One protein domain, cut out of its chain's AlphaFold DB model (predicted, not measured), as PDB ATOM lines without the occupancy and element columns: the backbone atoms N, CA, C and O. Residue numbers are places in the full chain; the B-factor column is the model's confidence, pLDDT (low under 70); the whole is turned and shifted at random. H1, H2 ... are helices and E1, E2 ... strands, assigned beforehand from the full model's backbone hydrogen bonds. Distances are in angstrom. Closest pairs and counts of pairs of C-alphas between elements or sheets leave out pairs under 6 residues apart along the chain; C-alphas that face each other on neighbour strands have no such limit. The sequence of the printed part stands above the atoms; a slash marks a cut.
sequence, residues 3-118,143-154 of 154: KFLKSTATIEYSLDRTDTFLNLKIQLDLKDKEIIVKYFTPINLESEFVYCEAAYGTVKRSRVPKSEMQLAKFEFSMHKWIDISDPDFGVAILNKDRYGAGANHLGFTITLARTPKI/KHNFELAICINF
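What this domain is: This is residues 3 to 118 and 143 to 154 of the 154 residues of the protein "Glyco_hydro_38C domain-containing protein" of bacterium (UniProt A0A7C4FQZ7). A large, strongly twisted sheet of seven strands has a small sheet of three strands over part of one face, E9 near E6 and E7, as a loose, only partly face-to-face sandwich. The short helix H1 lies off both sheets, in the loop between E5 and E6. The printed part has 128 residues, with one named helix and ten named strands in the order E1 E2 E3 E4 E5 H1 E6 E7 E8 E9 E10, and the class is mostly strand. Both sheets are antiparallel, in the orders E1 E2 E10 E7 E6 E4 E5 and E3 E9 E8. The whole is compact, with a radius of gyration of the C-alphas of 15.2 A and spans of 45 by 42 by 29 A.

Where its parts are: Find C-alpha 7 at (-24.100, 44.991, 45.109), where E1 begins; it runs to residue 14, 23.5 A on. E2 is residues 21 to 29, 25.9 A long. The longest strand, E10, runs 32.9 A from residue 143 to C-alpha 153 at (-57.718, 39.812, 43.017). E7 is residues 89 to 95, 20.2 A, E6 residues 81 to 86, E4 residues 49 to 54 and E5 residues 57 to 62. In the small sheet, E3 is residues 36 to 42, E9 residues 107 to 114, 20.6 A, and E8 residues 100 to 104. H1 is residues 68 to 71.

How they stand to each other: Begin in the large sheet, where N 24 of E2 and O 148 of E10 are 2.8 A apart. On one side of E2, the hairpin partner E1 has N 10 2.8 A from O 27. E10 and E7 are antiparallel neighbours, with N 151 and O 92 within hydrogen-bond range at 2.8 A. The hairpin E6 and E7 has N 93 and O 82 at 2.8 A. E6 and E4 are antiparallel neighbours, with N 83 and O 51 within hydrogen-bond range at 2.8 A, and the hairpin E4 and E5 has N 61 and O 50 at 2.8 A. E5, H1 and E6 form a split strand-helix-strand unit, two strands running the same way with E4 between them, and its crossover is right-handed. In the small sheet, N 39 of E3 and O 110 of E9 are 2.8 A apart, and in the hairpin E8 and E9, N 109 and O 102 are 2.7 A apart. Between the sheets, the closest C-alphas of E4 and E8, Val 50 and Ala 103, are 7.0 A apart. H1 is too short for an O i to N i+4 pair; its one O i to N i+3 pair is within hydrogen-bond range.

The domain as a whole: The farthest C-alphas, of Asp 88 and Ile 118, are 45.8 A apart. Residues 119 to 142 are not printed, and C-alphas 118 and 143 are 17.7 A apart across the cut. Of the links printed whole, none is long. Only residue 154 is under 70 in pLDDT.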
ATOM      1  N   LYS A   3     -28.809  50.372  44.783       95.81
ATOM      2  CA  LYS A   3     -27.433  50.089  45.206       95.81
ATOM      3  C   LYS A   3     -27.419  49.865  46.704       95.81
ATOM      4  O   LYS A   3     -27.985  50.659  47.451       95.81
ATOM      5  N   PHE A   4     -26.780  48.791  47.136       94.81
ATOM      6  CA  PHE A   4     -26.620  48.475  48.548       94.81
ATOM      7  C   PHE A   4     -25.279  47.782  48.740       94.81
ATOM      8  O   PHE A   4     -24.927  46.878  47.987       94.81
ATOM      9  N   LEU A   5     -24.522  48.214  49.751       94.62
ATOM     10  CA  LEU A   5     -23.153  47.744  49.971       94.62
ATOM     11  C   LEU A   5     -22.319  47.844  48.673       94.62
ATOM     12  O   LEU A   5     -22.112  48.949  48.170       94.62
ATOM     13  N   LYS A   6     -21.843  46.716  48.129       95.94
ATOM     14  CA  LYS A   6     -21.101  46.634  46.857       95.94
ATOM     15  C   LYS A   6     -21.931  46.017  45.729       95.94
ATOM     16  O   LYS A   6     -21.412  45.838  44.627       95.94
ATOM     17  N   SER A   7     -23.182  45.677  46.008       97.38
ATOM     18  CA  SER A   7     -24.100  44.991  45.109       97.38
ATOM     19  C   SER A   7     -25.110  45.967  44.506       97.38
ATOM     20  O   SER A   7     -25.388  47.041  45.051       97.38
ATOM     21  N   THR A   8     -25.670  45.595  43.361       97.88
ATOM     22  CA  THR A   8     -26.672  46.407  42.660       97.88
ATOM     23  C   THR A   8     -27.829  45.544  42.192       97.88
ATOM     24  O   THR A   8     -27.627  44.393  41.811       97.88
ATOM     25  N   ALA A   9     -29.037  46.099  42.177       97.81
ATOM     26  CA  ALA A   9     -30.215  45.438  41.636       97.81
ATOM     27  C   ALA A   9     -31.010  46.378  40.727       97.81
ATOM     28  O   ALA A   9     -31.215  47.548  41.044       97.81
ATOM     29  N   THR A  10     -31.520  45.858  39.623       98.00
ATOM     30  CA  THR A  10     -32.445  46.560  38.734       98.00
ATOM     31  C   THR A  10     -33.738  45.772  38.684       98.00
ATOM     32  O   THR A  10     -33.712  44.554  38.551       98.00
ATOM     33  N   ILE A  11     -34.860  46.470  38.825       97.44
ATOM     34  CA  ILE A  11     -36.191  45.876  38.759       97.44
ATOM     35  C   ILE A  11     -36.912  46.538  37.599       97.44
ATOM     36  O   ILE A  11     -37.021  47.764  37.559       97.44
ATOM     37  N   GLU A  12     -37.365  45.719  36.665       97.56
ATOM     38  CA  GLU A  12     -38.202  46.116  35.545       97.56
ATOM     39  C   GLU A  12     -39.616  45.611  35.805       97.56
ATOM     40  O   GLU A  12     -39.815  44.429  36.092       97.56
ATOM     41  N   TYR A  13     -40.578  46.523  35.720       96.06
ATOM     42  CA  TYR A  13     -42.001  46.237  35.836       96.06
ATOM     43  C   TYR A  13     -42.619  46.347  34.444       96.06
ATOM     44  O   TYR A  13     -42.392  47.339  33.751       96.06
ATOM     45  N   SER A  14     -43.400  45.351  34.045       95.94
ATOM     46  CA  SER A  14     -44.076  45.316  32.745       95.94
ATOM     47  C   SER A  14     -45.507  44.824  32.916       95.94
ATOM     48  O   SER A  14     -45.766  43.909  33.693       95.94
ATOM     49  N   LEU A  15     -46.440  45.467  32.222       95.88
ATOM     50  CA  LEU A  15     -47.849  45.098  32.211       95.88
ATOM     51  C   LEU A  15     -48.299  45.055  30.756       95.88
ATOM     52  O   LEU A  15     -48.403  46.096  30.104       95.88
ATOM     53  N   ASP A  16     -48.539  43.849  30.256       93.50
ATOM     54  CA  ASP A  16     -49.046  43.654  28.907       93.50
ATOM     55  C   ASP A  16     -50.567  43.809  28.886       93.50
ATOM     56  O   ASP A  16     -51.263  43.508  29.852       93.50
ATOM     57  N   ARG A  17     -51.113  44.268  27.753       92.25
ATOM     58  CA  ARG A  17     -52.554  44.559  27.616       92.25
ATOM     59  C   ARG A  17     -53.450  43.340  27.874       92.25
ATOM     60  O   ARG A  17     -54.635  43.498  28.147       92.25
ATOM     61  N   THR A  18     -52.909  42.139  27.700       92.00
ATOM     62  CA  THR A  18     -53.610  40.863  27.875       92.00
ATOM     63  C   THR A  18     -53.409  40.246  29.251       92.00
ATOM     64  O   THR A  18     -54.148  39.328  29.599       92.00
ATOM     65  N   ASP A  19     -52.426  40.719  30.013       89.94
ATOM     66  CA  ASP A  19     -52.048  40.105  31.275       89.94
ATOM     67  C   ASP A  19     -52.903  40.669  32.409       89.94
ATOM     68  O   ASP A  19     -53.158  41.870  32.502       89.94
ATOM     69  N   THR A  20     -53.332  39.791  33.312       89.56
ATOM     70  CA  THR A  20     -54.040  40.166  34.547       89.56
ATOM     71  C   THR A  20     -53.084  40.329  35.730       89.56
ATOM     72  O   THR A  20     -53.512  40.410  36.879       89.56
ATOM     73  N   PHE A  21     -51.779  40.321  35.463       93.38
ATOM     74  CA  PHE A  21     -50.725  40.378  36.463       93.38
ATOM     75  C   PHE A  21     -49.605  41.308  36.012       93.38
ATOM     76  O   PHE A  21     -49.326  41.471  34.827       93.38
ATOM     77  N   LEU A  22     -48.946  41.914  36.989       95.38
ATOM     78  CA  LEU A  22     -47.765  42.732  36.779       95.38
ATOM     79  C   LEU A  22     -46.544  41.815  36.705       95.38
ATOM     80  O   LEU A  22     -46.251  41.123  37.677       95.38
ATOM     81  N   ASN A  23     -45.824  41.820  35.588       96.25
ATOM     82  CA  ASN A  23     -44.576  41.080  35.415       96.25
ATOM     83  C   ASN A  23     -43.392  41.855  35.994       96.25
ATOM     84  O   ASN A  23     -43.238  43.054  35.749       96.25
ATOM     85  N   LEU A  24     -42.514  41.152  36.706       96.81
ATOM     86  CA  LEU A  24     -41.299  41.696  37.297       96.81
ATOM     87  C   LEU A  24     -40.086  40.897  36.838       96.81
ATOM     88  O   LEU A  24     -40.009  39.680  37.033       96.81
ATOM     89  N   LYS A  25     -39.087  41.605  36.319       97.56
ATOM     90  CA  LYS A  25     -37.751  41.058  36.067       97.56
ATOM     91  C   LYS A  25     -36.755  41.750  36.977       97.56
ATOM     92  O   LYS A  25     -36.621  42.971  36.951       97.56
ATOM     93  N   ILE A  26     -36.053  40.969  37.789       97.94
ATOM     94  CA  ILE A  26     -35.062  41.473  38.738       97.94
ATOM     95  C   ILE A  26     -33.685  40.999  38.294       97.94
ATOM     96  O   ILE A  26     -33.405  39.804  38.305       97.94
ATOM     97  N   GLN A  27     -32.818  41.940  37.946       98.19
ATOM     98  CA  GLN A  27     -31.408  41.689  37.666       98.19
ATOM     99  C   GLN A  27     -30.601  42.057  38.906       98.19
ATOM    100  O   GLN A  27     -30.663  43.198  39.363       98.19
ATOM    101  N   LEU A  28     -29.851  41.114  39.462       98.19
ATOM    102  CA  LEU A  28     -29.065  41.297  40.680       98.19
ATOM    103  C   LEU A  28     -27.592  41.019  40.386       98.19
ATOM    104  O   LEU A  28     -27.266  39.925  39.954       98.19
ATOM    105  N   ASP A  29     -26.704  41.969  40.663       97.81
ATOM    106  CA  ASP A  29     -25.248  41.777  40.665       97.81
ATOM    107  C   ASP A  29     -24.773  41.694  42.122       97.81
ATOM    108  O   ASP A  29     -24.666  42.716  42.811       97.81
ATOM    109  N   LEU A  30     -24.573  40.465  42.610       96.88
ATOM    110  CA  LEU A  30     -24.349  40.164  44.022       96.88
ATOM    111  C   LEU A  30     -22.860  39.972  44.331       96.88
ATOM    112  O   LEU A  30     -22.251  38.967  43.970       96.88
ATOM    113  N   LYS A  31     -22.276  40.922  45.066       96.06
ATOM    114  CA  LYS A  31     -20.833  40.962  45.382       96.06
ATOM    115  C   LYS A  31     -20.517  40.885  46.873       96.06
ATOM    116  O   LYS A  31     -19.345  40.789  47.250       96.06
ATOM    117  N   ASP A  32     -21.531  40.937  47.726       96.38
ATOM    118  CA  ASP A  32     -21.359  40.956  49.175       96.38
ATOM    119  C   ASP A  32     -21.462  39.557  49.788       96.38
ATOM    120  O   ASP A  32     -22.161  38.669  49.300       96.38
ATOM    121  N   LYS A  33     -20.723  39.357  50.878       95.62
ATOM    122  CA  LYS A  33     -20.556  38.066  51.554       95.62
ATOM    123  C   LYS A  33     -21.493  37.975  52.750       95.62
ATOM    124  O   LYS A  33     -21.618  38.950  53.481       95.62
ATOM    125  N   GLU A  34     -22.038  36.787  52.998       95.12
ATOM    126  CA  GLU A  34     -22.848  36.474  54.184       95.12
ATOM    127  C   GLU A  34     -24.106  37.344  54.300       95.12
ATOM    128  O   GLU A  34     -24.526  37.699  55.398       95.12
ATOM    129  N   ILE A  35     -24.724  37.659  53.159       95.94
ATOM    130  CA  ILE A  35     -25.972  38.421  53.105       95.94
ATOM    131  C   ILE A  35     -27.119  37.594  52.525       95.94
ATOM    132  O   ILE A  35     -26.917  36.600  51.823       95.94
ATOM    133  N   ILE A  36     -28.341  38.033  52.825       95.56
ATOM    134  CA  ILE A  36     -29.583  37.532  52.239       95.56
ATOM    135  C   ILE A  36     -30.261  38.714  51.554       95.56
ATOM    136  O   ILE A  36     -30.521  39.732  52.193       95.56
ATOM    137  N   VAL A  37     -30.557  38.571  50.266       96.56
ATOM    138  CA  VAL A  37     -31.291  39.578  49.494       96.56
ATOM    139  C   VAL A  37     -32.727  39.107  49.331       96.56
ATOM    140  O   VAL A  37     -32.971  37.992  48.864       96.56
ATOM    141  N   LYS A  38     -33.677  39.961  49.710       96.19
ATOM    142  CA  LYS A  38     -35.111  39.707  49.568       96.19
ATOM    143  C   LYS A  38     -35.759  40.806  48.737       96.19
ATOM    144  O   LYS A  38     -35.437  41.977  48.914       96.19
ATOM    145  N   TYR A  39     -36.684  40.423  47.866       95.88
ATOM    146  CA  TYR A  39     -37.654  41.346  47.293       95.88
ATOM    147  C   TYR A  39     -38.802  41.497  48.287       95.88
ATOM    148  O   TYR A  39     -39.315  40.490  48.774       95.88
ATOM    149  N   PHE A  40     -39.170  42.731  48.616       95.44
ATOM    150  CA  PHE A  40     -40.256  43.038  49.541       95.44
ATOM    151  C   PHE A  40     -41.376  43.749  48.792       95.44
ATOM    152  O   PHE A  40     -41.128  44.754  48.125       95.44
ATOM    153  N   THR A  41     -42.594  43.242  48.939       94.00
ATOM    154  CA  THR A  41     -43.796  43.867  48.395       94.00
ATOM    155  C   THR A  41     -44.629  44.383  49.557       94.00
ATOM    156  O   THR A  41     -45.200  43.575  50.301       94.00
ATOM    157  N   PRO A  42     -44.684  45.710  49.746       93.38
ATOM    158  CA  PRO A  42     -45.538  46.287  50.765       93.38
ATOM    159  C   PRO A  42     -47.000  46.089  50.367       93.38
ATOM    160  O   PRO A  42     -47.379  46.343  49.223       93.38
ATOM    161  N   ILE A  43     -47.819  45.658  51.319       91.31
ATOM    162  CA  ILE A  43     -49.271  45.564  51.166       91.31
ATOM    163  C   ILE A  43     -49.936  46.109  52.426       91.31
ATOM    164  O   ILE A  43     -49.419  45.957  53.531       91.31
ATOM    165  N   ASN A  44     -51.098  46.727  52.257       90.75
ATOM    166  CA  ASN A  44     -51.878  47.270  53.360       90.75
ATOM    167  C   ASN A  44     -53.134  46.416  53.578       90.75
ATOM    168  O   ASN A  44     -54.237  46.862  53.283       90.75
ATOM    169  N   LEU A  45     -52.930  45.167  54.013       90.25
ATOM    170  CA  LEU A  45     -53.996  44.207  54.324       90.25
ATOM    171  C   LEU A  45     -53.888  43.729  55.767       90.25
ATOM    172  O   LEU A  45     -52.786  43.393  56.229       90.25
ATOM    173  N   GLU A  46     -55.035  43.640  56.432       89.06
ATOM    174  CA  GLU A  46     -55.153  43.314  57.857       89.06
ATOM    175  C   GLU A  46     -55.140  41.804  58.124       89.06
ATOM    176  O   GLU A  46     -54.934  41.391  59.266       89.06
ATOM    177  N   SER A  47     -55.283  40.976  57.082       91.19
ATOM    178  CA  SER A  47     -55.259  39.514  57.171       91.19
ATOM    179  C   SER A  47     -54.146  38.998  58.089       91.19
ATOM    180  O   SER A  47     -52.956  39.195  57.825       91.19
ATOM    181  N   GLU A  48     -54.507  38.265  59.147       91.25
ATOM    182  CA  GLU A  48     -53.523  37.655  60.057       91.25
ATOM    183  C   GLU A  48     -52.731  36.520  59.390       91.25
ATOM    184  O   GLU A  48     -51.720  36.053  59.930       91.25
ATOM    185  N   PHE A  49     -53.185  36.047  58.228       92.44
ATOM    186  CA  PHE A  49     -52.684  34.838  57.601       92.44
ATOM    187  C   PHE A  49     -52.149  35.082  56.198       92.44
ATOM    188  O   PHE A  49     -52.502  36.029  55.506       92.44
ATOM    189  N   VAL A  50     -51.266  34.182  55.799       94.56
ATOM    190  CA  VAL A  50     -50.745  34.064  54.447       94.56
ATOM    191  C   VAL A  50     -50.932  32.625  53.993       94.56
ATOM    192  O   VAL A  50     -50.743  31.683  54.775       94.56
ATOM    193  N   TYR A  51     -51.313  32.457  52.737       95.50
ATOM    194  CA  TYR A  51     -51.460  31.163  52.093       95.50
ATOM    195  C   TYR A  51     -50.348  31.001  51.072       95.50
ATOM    196  O   TYR A  51     -49.937  31.954  50.420       95.50
ATOM    197  N   CYS A  52     -49.812  29.802  50.943       95.56
ATOM    198  CA  CYS A  52     -48.818  29.533  49.918       95.56
ATOM    199  C   CYS A  52     -48.883  28.084  49.475       95.56
ATOM    200  O   CYS A  52     -49.315  27.198  50.222       95.56
ATOM    201  N   GLU A  53     -48.367  27.846  48.281       95.62
ATOM    202  CA  GLU A  53     -48.289  26.510  47.725       95.62
ATOM    203  C   GLU A  53     -47.334  25.614  48.524       95.62
ATOM    204  O   GLU A  53     -46.215  26.005  48.881       95.62
ATOM    205  N   ALA A  54     -47.764  24.376  48.726       93.75
ATOM    206  CA  ALA A  54     -46.929  23.248  49.097       93.75
ATOM    207  C   ALA A  54     -47.165  22.093  48.113       93.75
ATOM    208  O   ALA A  54     -48.043  22.147  47.255       93.75
ATOM    209  N   ALA A  55     -46.383  21.020  48.234       94.19
ATOM    210  CA  ALA A  55     -46.586  19.832  47.411       94.19
ATOM    211  C   ALA A  55     -48.044  19.344  47.513       94.19
ATOM    212  O   ALA A  55     -48.493  18.971  48.594       94.19
ATOM    213  N   TYR A  56     -48.753  19.350  46.381       93.81
ATOM    214  CA  TYR A  56     -50.140  18.891  46.258       93.81
ATOM    215  C   TYR A  56     -51.150  19.606  47.169       93.81
ATOM    216  O   TYR A  56     -52.187  19.035  47.504       93.81
ATOM    217  N   GLY A  57     -50.884  20.849  47.578       95.31
ATOM    218  CA  GLY A  57     -51.842  21.579  48.397       95.31
ATOM    219  C   GLY A  57     -51.419  22.985  48.787       95.31
ATOM    220  O   GLY A  57     -50.453  23.550  48.279       95.31
ATOM    221  N   THR A  58     -52.163  23.531  49.742       96.38
ATOM    222  CA  THR A  58     -51.976  24.885  50.260       96.38
ATOM    223  C   THR A  58     -51.674  24.823  51.746       96.38
ATOM    224  O   THR A  58     -52.313  24.082  52.495       96.38
ATOM    225  N   VAL A  59     -50.721  25.635  52.193       95.25
ATOM    226  CA  VAL A  59     -50.386  25.782  53.609       95.25
ATOM    227  C   VAL A  59     -50.743  27.186  54.070       95.25
ATOM    228  O   VAL A  59     -50.327  28.175  53.472       95.25
ATOM    229  N   LYS A  60     -51.482  27.258  55.178       94.56
ATOM    230  CA  LYS A  60     -51.797  28.492  55.899       94.56
ATOM    231  C   LYS A  60     -50.719  28.778  56.944       94.56
ATOM    232  O   LYS A  60     -50.363  27.891  57.723       94.56
ATOM    233  N   ARG A  61     -50.215  30.012  57.001       91.56
ATOM    234  CA  ARG A  61     -49.239  30.465  58.009       91.56
ATOM    235  C   ARG A  61     -49.667  31.790  58.632       91.56
ATOM    236  O   ARG A  61     -50.328  32.589  57.983       91.56
ATOM    237  N   SER A  62     -49.305  32.010  59.898       90.50
ATOM    238  CA  SER A  62     -49.543  33.288  60.585       90.50
ATOM    239  C   SER A  62     -48.508  34.326  60.154       90.50
ATOM    240  O   SER A  62     -47.316  34.013  60.133       90.50
ATOM    241  N   ARG A  63     -48.953  35.549  59.858       89.19
ATOM    242  CA  ARG A  63     -48.110  36.735  59.613       89.19
ATOM    243  C   ARG A  63     -47.774  37.476  60.902       89.19
ATOM    244  O   ARG A  63     -46.769  38.182  60.968       89.19
ATOM    245  N   VAL A  64     -48.631  37.331  61.912       87.38
ATOM    246  CA  VAL A  64     -48.501  37.990  63.209       87.38
ATOM    247  C   VAL A  64     -47.947  36.972  64.210       87.38
ATOM    248  O   VAL A  64     -48.656  36.030  64.587       87.38
ATOM    249  N   PRO A  65     -46.672  37.089  64.615       86.88
ATOM    250  CA  PRO A  65     -46.099  36.194  65.606       86.88
ATOM    251  C   PRO A  65     -46.639  36.538  67.000       86.88
ATOM    252  O   PRO A  65     -46.520  37.667  67.462       86.88
ATOM    253  N   LYS A  66     -47.201  35.543  67.690       88.94
ATOM    254  CA  LYS A  66     -47.685  35.630  69.082       88.94
ATOM    255  C   LYS A  66     -46.708  34.992  70.086       88.94
ATOM    256  O   LYS A  66     -46.956  34.996  71.283       88.94
ATOM    257  N   SER A  67     -45.603  34.413  69.606       90.12
ATOM    258  CA  SER A  67     -44.541  33.803  70.423       90.12
ATOM    259  C   SER A  67     -43.175  33.948  69.750       90.12
ATOM    260  O   SER A  67     -43.098  34.092  68.528       90.12
ATOM    261  N   GLU A  68     -42.090  33.829  70.518       90.00
ATOM    262  CA  GLU A  68     -40.714  33.868  69.992       90.00
ATOM    263  C   GLU A  68     -40.455  32.774  68.947       90.00
ATOM    264  O   GLU A  68     -39.829  33.015  67.917       90.00
ATOM    265  N   MET A  69     -41.019  31.580  69.149       88.19
ATOM    266  CA  MET A  69     -40.919  30.488  68.180       88.19
ATOM    267  C   MET A  69     -41.616  30.820  66.853       88.19
ATOM    268  O   MET A  69     -41.178  30.369  65.796       88.19
ATOM    269  N   GLN A  70     -42.711  31.586  66.880       86.44
ATOM    270  CA  GLN A  70     -43.358  32.061  65.655       86.44
ATOM    271  C   GLN A  70     -42.563  33.195  65.009       86.44
ATOM    272  O   GLN A  70     -42.437  33.212  63.790       86.44
ATOM    273  N   LEU A  71     -41.971  34.086  65.807       86.94
ATOM    274  CA  LEU A  71     -41.089  35.143  65.311       86.94
ATOM    275  C   LEU A  71     -39.858  34.564  64.593       86.94
ATOM    276  O   LEU A  71     -39.451  35.067  63.550       86.94
ATOM    277  N   ALA A  72     -39.317  33.450  65.096       87.31
ATOM    278  CA  ALA A  72     -38.218  32.727  64.462       87.31
ATOM    279  C   ALA A  72     -38.577  32.154  63.073       87.31
ATOM    280  O   ALA A  72     -37.680  31.862  62.284       87.31
ATOM    281  N   LYS A  73     -39.869  32.037  62.727       85.12
ATOM    282  CA  LYS A  73     -40.354  31.618  61.397       85.12
ATOM    283  C   LYS A  73     -40.461  32.804  60.431       85.12
ATOM    284  O   LYS A  73     -41.423  32.909  59.674       85.12
ATOM    285  N   PHE A  74     -39.458  33.684  60.437       84.94
ATOM    286  CA  PHE A  74     -39.378  34.854  59.551       84.94
ATOM    287  C   PHE A  74     -39.305  34.483  58.058       84.94
ATOM    288  O   PHE A  74     -39.460  35.338  57.185       84.94
ATOM    289  N   GLU A  75     -39.022  33.215  57.760       92.62
ATOM    290  CA  GLU A  75     -38.991  32.663  56.418       92.62
ATOM    291  C   GLU A  75     -39.492  31.217  56.421       92.62
ATOM    292  O   GLU A  75     -39.258  30.450  57.357       92.62
ATOM    293  N   PHE A  76     -40.188  30.846  55.358       93.06
ATOM    294  CA  PHE A  76     -40.792  29.547  55.145       93.06
ATOM    295  C   PHE A  76     -40.679  29.130  53.676       93.06
ATOM    296  O   PHE A  76     -40.423  29.948  52.794       93.06
ATOM    297  N   SER A  77     -40.873  27.835  53.421       94.44
ATOM    298  CA  SER A  77     -40.862  27.294  52.062       94.44
ATOM    299  C   SER A  77     -42.184  27.574  51.342       94.44
ATOM    300  O   SER A  77     -43.255  27.339  51.920       94.44
ATOM    301  N   MET A  78     -42.098  28.023  50.095       94.62
ATOM    302  CA  MET A  78     -43.184  28.068  49.113       94.62
ATOM    303  C   MET A  78     -42.700  27.476  47.787       94.62
ATOM    304  O   MET A  78     -41.500  27.474  47.527       94.62
ATOM    305  N   HIS A  79     -43.607  26.995  46.937       94.38
ATOM    306  CA  HIS A  79     -43.239  26.480  45.613       94.38
ATOM    307  C   HIS A  79     -43.370  27.543  44.513       94.38
ATOM    308  O   HIS A  79     -42.356  28.091  44.077       94.38
ATOM    309  N   LYS A  80     -44.588  27.848  44.051       94.94
ATOM    310  CA  LYS A  80     -44.820  28.825  42.974       94.94
ATOM    311  C   LYS A  80     -45.524  30.077  43.431       94.94
ATOM    312  O   LYS A  80     -45.284  31.113  42.824       94.94
ATOM    313  N   TRP A  81     -46.349  30.021  44.473       95.50
ATOM    314  CA  TRP A  81     -47.145  31.182  44.853       95.50
ATOM    315  C   TRP A  81     -47.295  31.388  46.357       95.50
ATOM    316  O   TRP A  81     -47.222  30.451  47.161       95.50
ATOM    317  N   ILE A  82     -47.519  32.653  46.703       95.81
ATOM    318  CA  ILE A  82     -47.878  33.158  48.026       95.81
ATOM    319  C   ILE A  82     -48.996  34.182  47.859       95.81
ATOM    320  O   ILE A  82     -48.940  34.991  46.942       95.81
ATOM    321  N   ASP A  83     -49.995  34.135  48.725       95.19
ATOM    322  CA  ASP A  83     -51.204  34.947  48.654       95.19
ATOM    323  C   ASP A  83     -51.575  35.488  50.034       95.19
ATOM    324  O   ASP A  83     -51.503  34.784  51.052       95.19
ATOM    325  N   ILE A  84     -51.952  36.761  50.055       94.56
ATOM    326  CA  ILE A  84     -52.554  37.417  51.207       94.56
ATOM    327  C   ILE A  84     -53.835  38.071  50.728       94.56
ATOM    328  O   ILE A  84     -53.801  38.962  49.881       94.56
ATOM    329  N   SER A  85     -54.943  37.664  51.332       92.88
ATOM    330  CA  SER A  85     -56.264  38.170  51.001       92.88
ATOM    331  C   SER A  85     -57.063  38.521  52.253       92.88
ATOM    332  O   SER A  85     -57.029  37.799  53.259       92.88
ATOM    333  N   ASP A  86     -57.808  39.612  52.139       90.12
ATOM    334  CA  ASP A  86     -58.955  39.990  52.962       90.12
ATOM    335  C   ASP A  86     -60.251  39.704  52.167       90.12
ATOM    336  O   ASP A  86     -60.166  39.328  50.995       90.12
ATOM    337  N   PRO A  87     -61.455  39.821  52.765       88.25
ATOM    338  CA  PRO A  87     -62.709  39.488  52.079       88.25
ATOM    339  C   PRO A  87     -62.942  40.216  50.747       88.25
ATOM    340  O   PRO A  87     -63.553  39.634  49.857       88.25
ATOM    341  N   ASP A  88     -62.432  41.444  50.610       88.19
ATOM    342  CA  ASP A  88     -62.704  42.327  49.466       88.19
ATOM    343  C   ASP A  88     -61.487  42.553  48.547       88.19
ATOM    344  O   ASP A  88     -61.587  43.257  47.543       88.19
ATOM    345  N   PHE A  89     -60.303  42.048  48.914       91.31
ATOM    346  CA  PHE A  89     -59.073  42.301  48.160       91.31
ATOM    347  C   PHE A  89     -57.982  41.282  48.482       91.31
ATOM    348  O   PHE A  89     -57.747  40.946  49.645       91.31
ATOM    349  N   GLY A  90     -57.247  40.847  47.461       92.50
ATOM    350  CA  GLY A  90     -56.112  39.946  47.619       92.50
ATOM    351  C   GLY A  90     -54.936  40.298  46.724       92.50
ATOM    352  O   GLY A  90     -55.093  40.799  45.610       92.50
ATOM    353  N   VAL A  91     -53.739  40.003  47.218       94.94
ATOM    354  CA  VAL A  91     -52.496  40.117  46.459       94.94
ATOM    355  C   VAL A  91     -51.747  38.802  46.540       94.94
ATOM    356  O   VAL A  91     -51.372  38.351  47.626       94.94
ATOM    357  N   ALA A  92     -51.442  38.252  45.370       95.00
ATOM    358  CA  ALA A  92     -50.595  37.085  45.236       95.00
ATOM    359  C   ALA A  92     -49.289  37.436  44.522       95.00
ATOM    360  O   ALA A  92     -49.271  38.211  43.568       95.00
ATOM    361  N   ILE A  93     -48.191  36.821  44.956       95.44
ATOM    362  CA  ILE A  93     -46.973  36.720  44.158       95.44
ATOM    363  C   ILE A  93     -46.869  35.327  43.572       95.44
ATOM    364  O   ILE A  93     -46.920  34.326  44.286       95.44
ATOM    365  N   LEU A  94     -46.613  35.298  42.272       95.31
ATOM    366  CA  LEU A  94     -46.158  34.142  41.528       95.31
ATOM    367  C   LEU A  94     -44.647  34.234  41.329       95.31
ATOM    368  O   LEU A  94     -44.076  35.300  41.098       95.31
ATOM    369  N   ASN A  95     -43.995  33.088  41.387       93.25
ATOM    370  CA  ASN A  95     -42.561  32.960  41.268       93.25
ATOM    371  C   ASN A  95     -42.194  31.747  40.410       93.25
ATOM    372  O   ASN A  95     -42.820  30.683  40.477       93.25
ATOM    373  N   LYS A  96     -41.110  31.895  39.649       94.25
ATOM    374  CA  LYS A  96     -40.592  30.847  38.771       94.25
ATOM    375  C   LYS A  96     -39.702  29.836  39.500       94.25
ATOM    376  O   LYS A  96     -39.899  28.631  39.308       94.25
ATOM    377  N   ASP A  97     -38.748  30.298  40.313       92.81
ATOM    378  CA  ASP A  97     -37.612  29.480  40.778       92.81
ATOM    379  C   ASP A  97     -37.126  29.726  42.227       92.81
ATOM    380  O   ASP A  97     -36.213  29.042  42.692       92.81
ATOM    381  N   ARG A  98     -37.715  30.669  42.971       95.69
ATOM    382  CA  ARG A  98     -37.399  30.923  44.390       95.69
ATOM    383  C   ARG A  98     -38.313  30.163  45.347       95.69
ATOM    384  O   ARG A  98     -39.523  30.178  45.196       95.69
ATOM    385  N   TYR A  99     -37.749  29.570  46.392       95.75
ATOM    386  CA  TYR A  99     -38.533  28.763  47.338       95.75
ATOM    387  C   TYR A  99     -38.649  29.376  48.734       95.75
ATOM    388  O   TYR A  99     -39.434  28.911  49.554       95.75
ATOM    389  N   GLY A 100     -37.859  30.407  49.034       95.88
ATOM    390  CA  GLY A 100     -37.910  31.100  50.316       95.88
ATOM    391  C   GLY A 100     -38.875  32.273  50.255       95.88
ATOM    392  O   GLY A 100     -38.682  33.176  49.444       95.88
ATOM    393  N   ALA A 101     -39.871  32.284  51.132       95.88
ATOM    394  CA  ALA A 101     -40.785  33.403  51.294       95.88
ATOM    395  C   ALA A 101     -40.991  33.737  52.770       95.88
ATOM    396  O   ALA A 101     -40.791  32.906  53.647       95.88
ATOM    397  N   GLY A 102     -41.378  34.967  53.064       94.81
ATOM    398  CA  GLY A 102     -41.730  35.399  54.413       94.81
ATOM    399  C   GLY A 102     -42.879  36.384  54.353       94.81
ATOM    400  O   GLY A 102     -43.061  37.040  53.334       94.81
ATOM    401  N   ALA A 103     -43.642  36.514  55.429       93.56
ATOM    402  CA  ALA A 103     -44.712  37.497  55.506       93.56
ATOM    403  C   ALA A 103     -44.815  38.065  56.917       93.56
ATOM    404  O   ALA A 103     -44.638  37.348  57.901       93.56
ATOM    405  N   ASN A 104     -45.091  39.358  56.998       90.69
ATOM    406  CA  ASN A 104     -45.326  40.094  58.231       90.69
ATOM    407  C   ASN A 104     -46.490  41.077  58.025       90.69
ATOM    408  O   ASN A 104     -47.153  41.063  56.986       90.69
ATOM    409  N   HIS A 105     -46.750  41.927  59.016       88.12
ATOM    410  CA  HIS A 105     -47.829  42.917  58.968       88.12
ATOM    411  C   HIS A 105     -47.666  43.967  57.851       88.12
ATOM    412  O   HIS A 105     -48.664  44.501  57.395       88.12
ATOM    413  N   LEU A 106     -46.445  44.223  57.364       90.88
ATOM    414  CA  LEU A 106     -46.176  45.190  56.289       90.88
ATOM    415  C   LEU A 106     -46.281  44.575  54.886       90.88
ATOM    416  O   LEU A 106     -46.383  45.300  53.901       90.88
ATOM    417  N   GLY A 107     -46.203  43.247  54.782       92.12
ATOM    418  CA  GLY A 107     -46.409  42.516  53.538       92.12
ATOM    419  C   GLY A 107     -45.616  41.226  53.444       92.12
ATOM    420  O   GLY A 107     -45.272  40.630  54.467       92.12
ATOM    421  N   PHE A 108     -45.334  40.772  52.223       92.88
ATOM    422  CA  PHE A 108     -44.547  39.560  51.990       92.88
ATOM    423  C   PHE A 108     -43.204  39.845  51.317       92.88
ATOM    424  O   PHE A 108     -42.963  40.877  50.692       92.88
ATOM    425  N   THR A 109     -42.303  38.888  51.485       95.25
ATOM    426  CA  THR A 109     -40.958  38.879  50.933       95.25
ATOM    427  C   THR A 109     -40.725  37.592  50.166       95.25
ATOM    428  O   THR A 109     -41.121  36.524  50.633       95.25
ATOM    429  N   ILE A 110     -40.016  37.686  49.046       97.00
ATOM    430  CA  ILE A 110     -39.409  36.541  48.368       97.00
ATOM    431  C   ILE A 110     -37.898  36.645  48.525       97.00
ATOM    432  O   ILE A 110     -37.292  37.672  48.213       97.00
ATOM    433  N   THR A 111     -37.272  35.580  49.005       97.19
ATOM    434  CA  THR A 111     -35.817  35.490  49.096       97.19
ATOM    435  C   THR A 111     -35.237  35.231  47.714       97.19
ATOM    436  O   THR A 111     -35.476  34.185  47.113       97.19
ATOM    437  N   LEU A 112     -34.446  36.182  47.222       96.75
ATOM    438  CA  LEU A 112     -33.851  36.125  45.892       96.75
ATOM    439  C   LEU A 112     -32.565  35.293  45.897       96.75
ATOM    440  O   LEU A 112     -32.442  34.310  45.171       96.75
ATOM    441  N   ALA A 113     -31.612  35.663  46.748       96.50
ATOM    442  CA  ALA A 113     -30.300  35.030  46.805       96.50
ATOM    443  C   ALA A 113     -29.698  35.118  48.208       96.50
ATOM    444  O   ALA A 113     -30.057  35.986  49.013       96.50
ATOM    445  N   ARG A 114     -28.764  34.212  48.496       95.62
ATOM    446  CA  ARG A 114     -28.004  34.177  49.747       95.62
ATOM    447  C   ARG A 114     -26.542  33.915  49.432       95.62
ATOM    448  O   ARG A 114     -26.260  33.077  48.588       95.62
ATOM    449  N   THR A 115     -25.620  34.541  50.157       96.25
ATOM    450  CA  THR A 115     -24.172  34.322  49.964       96.25
ATOM    451  C   THR A 115     -23.505  33.665  51.174       96.25
ATOM    452  O   THR A 115     -22.575  34.229  51.764       96.25
ATOM    453  N   PRO A 116     -23.953  32.466  51.604       94.94
ATOM    454  CA  PRO A 116     -23.335  31.773  52.723       94.94
ATOM    455  C   PRO A 116     -21.920  31.307  52.364       94.94
ATOM    456  O   PRO A 116     -21.570  31.126  51.194       94.94
ATOM    457  N   LYS A 117     -21.108  31.046  53.391       92.19
ATOM    458  CA  LYS A 117     -19.849  30.313  53.216       92.19
ATOM    459  C   LYS A 117     -20.148  28.912  52.689       92.19
ATOM    460  O   LYS A 117     -21.017  28.222  53.220       92.19
ATOM    461  N   ILE A 118     -19.401  28.482  51.674       87.06
ATOM    462  CA  ILE A 118     -19.525  27.115  51.163       87.06
ATOM    463  C   ILE A 118     -19.074  26.146  52.266       87.06
ATOM    464  O   ILE A 118     -17.974  26.311  52.806       87.06
ATOM    465  N   LYS A 143     -23.960  37.486  39.019       97.06
ATOM    466  CA  LYS A 143     -25.153  38.054  38.408       97.06
ATOM    467  C   LYS A 143     -26.273  37.022  38.326       97.06
ATOM    468  O   LYS A 143     -26.085  35.922  37.815       97.06
ATOM    469  N   HIS A 144     -27.465  37.423  38.747       97.50
ATOM    470  CA  HIS A 144     -28.675  36.611  38.727       97.50
ATOM    471  C   HIS A 144     -29.818  37.360  38.060       97.50
ATOM    472  O   HIS A 144     -29.906  38.584  38.154       97.50
ATOM    473  N   ASN A 145     -30.716  36.608  37.433       97.56
ATOM    474  CA  ASN A 145     -31.973  37.119  36.908       97.56
ATOM    475  C   ASN A 145     -33.115  36.359  37.575       97.56
ATOM    476  O   ASN A 145     -33.086  35.129  37.614       97.56
ATOM    477  N   PHE A 146     -34.107  37.083  38.076       97.12
ATOM    478  CA  PHE A 146     -35.302  36.513  38.687       97.12
ATOM    479  C   PHE A 146     -36.547  37.025  37.976       97.12
ATOM    480  O   PHE A 146     -36.601  38.181  37.556       97.12
ATOM    481  N   GLU A 147     -37.549  36.159  37.881       97.06
ATOM    482  CA  GLU A 147     -38.854  36.465  37.305       97.06
ATOM    483  C   GLU A 147     -39.927  36.229  38.369       97.06
ATOM    484  O   GLU A 147     -40.040  35.125  38.914       97.06
ATOM    485  N   LEU A 148     -40.698  37.274  38.653       96.94
ATOM    486  CA  LEU A 148     -41.847  37.246  39.553       96.94
ATOM    487  C   LEU A 148     -43.046  37.862  38.832       96.94
ATOM    488  O   LEU A 148     -42.876  38.661  37.912       96.94
ATOM    489  N   ALA A 149     -44.251  37.543  39.283       96.19
ATOM    490  CA  ALA A 149     -45.449  38.261  38.881       96.19
ATOM    491  C   ALA A 149     -46.301  38.595  40.105       96.19
ATOM    492  O   ALA A 149     -46.371  37.806  41.046       96.19
ATOM    493  N   ILE A 150     -46.924  39.770  40.100       95.44
ATOM    494  CA  ILE A 150     -47.870  40.200  41.131       95.44
ATOM    495  C   ILE A 150     -49.271  40.153  40.529       95.44
ATOM    496  O   ILE A 150     -49.553  40.843  39.549       95.44
ATOM    497  N   CYS A 151     -50.145  39.360  41.137       94.19
ATOM    498  CA  CYS A 151     -51.559  39.283  40.799       94.19
ATOM    499  C   CYS A 151     -52.368  40.030  41.855       94.19
ATOM    500  O   CYS A 151     -52.094  39.912  43.051       94.19
ATOM    501  N   ILE A 152     -53.378  40.764  41.405       90.12
ATOM    502  CA  ILE A 152     -54.343  41.432  42.273       90.12
ATOM    503  C   ILE A 152     -55.703  40.799  42.004       90.12
ATOM    504  O   ILE A 152     -56.120  40.715  40.849       90.12
ATOM    505  N   ASN A 153     -56.370  40.360  43.066       79.19
ATOM    506  CA  ASN A 153     -57.718  39.812  43.017       79.19
ATOM    507  C   ASN A 153     -58.667  40.790  43.724       79.19
ATOM    508  O   ASN A 153     -58.371  41.231  44.837       79.19
ATOM    509  N   PHE A 154     -59.772  41.119  43.055       65.25
ATOM    510  CA  PHE A 154     -60.893  41.905  43.577       65.25
ATOM    511  C   PHE A 154     -62.109  40.996  43.754       65.25
ATOM    512  O   PHE A 154     -62.219  40.026  42.963       65.25
TER     513      PHE A 154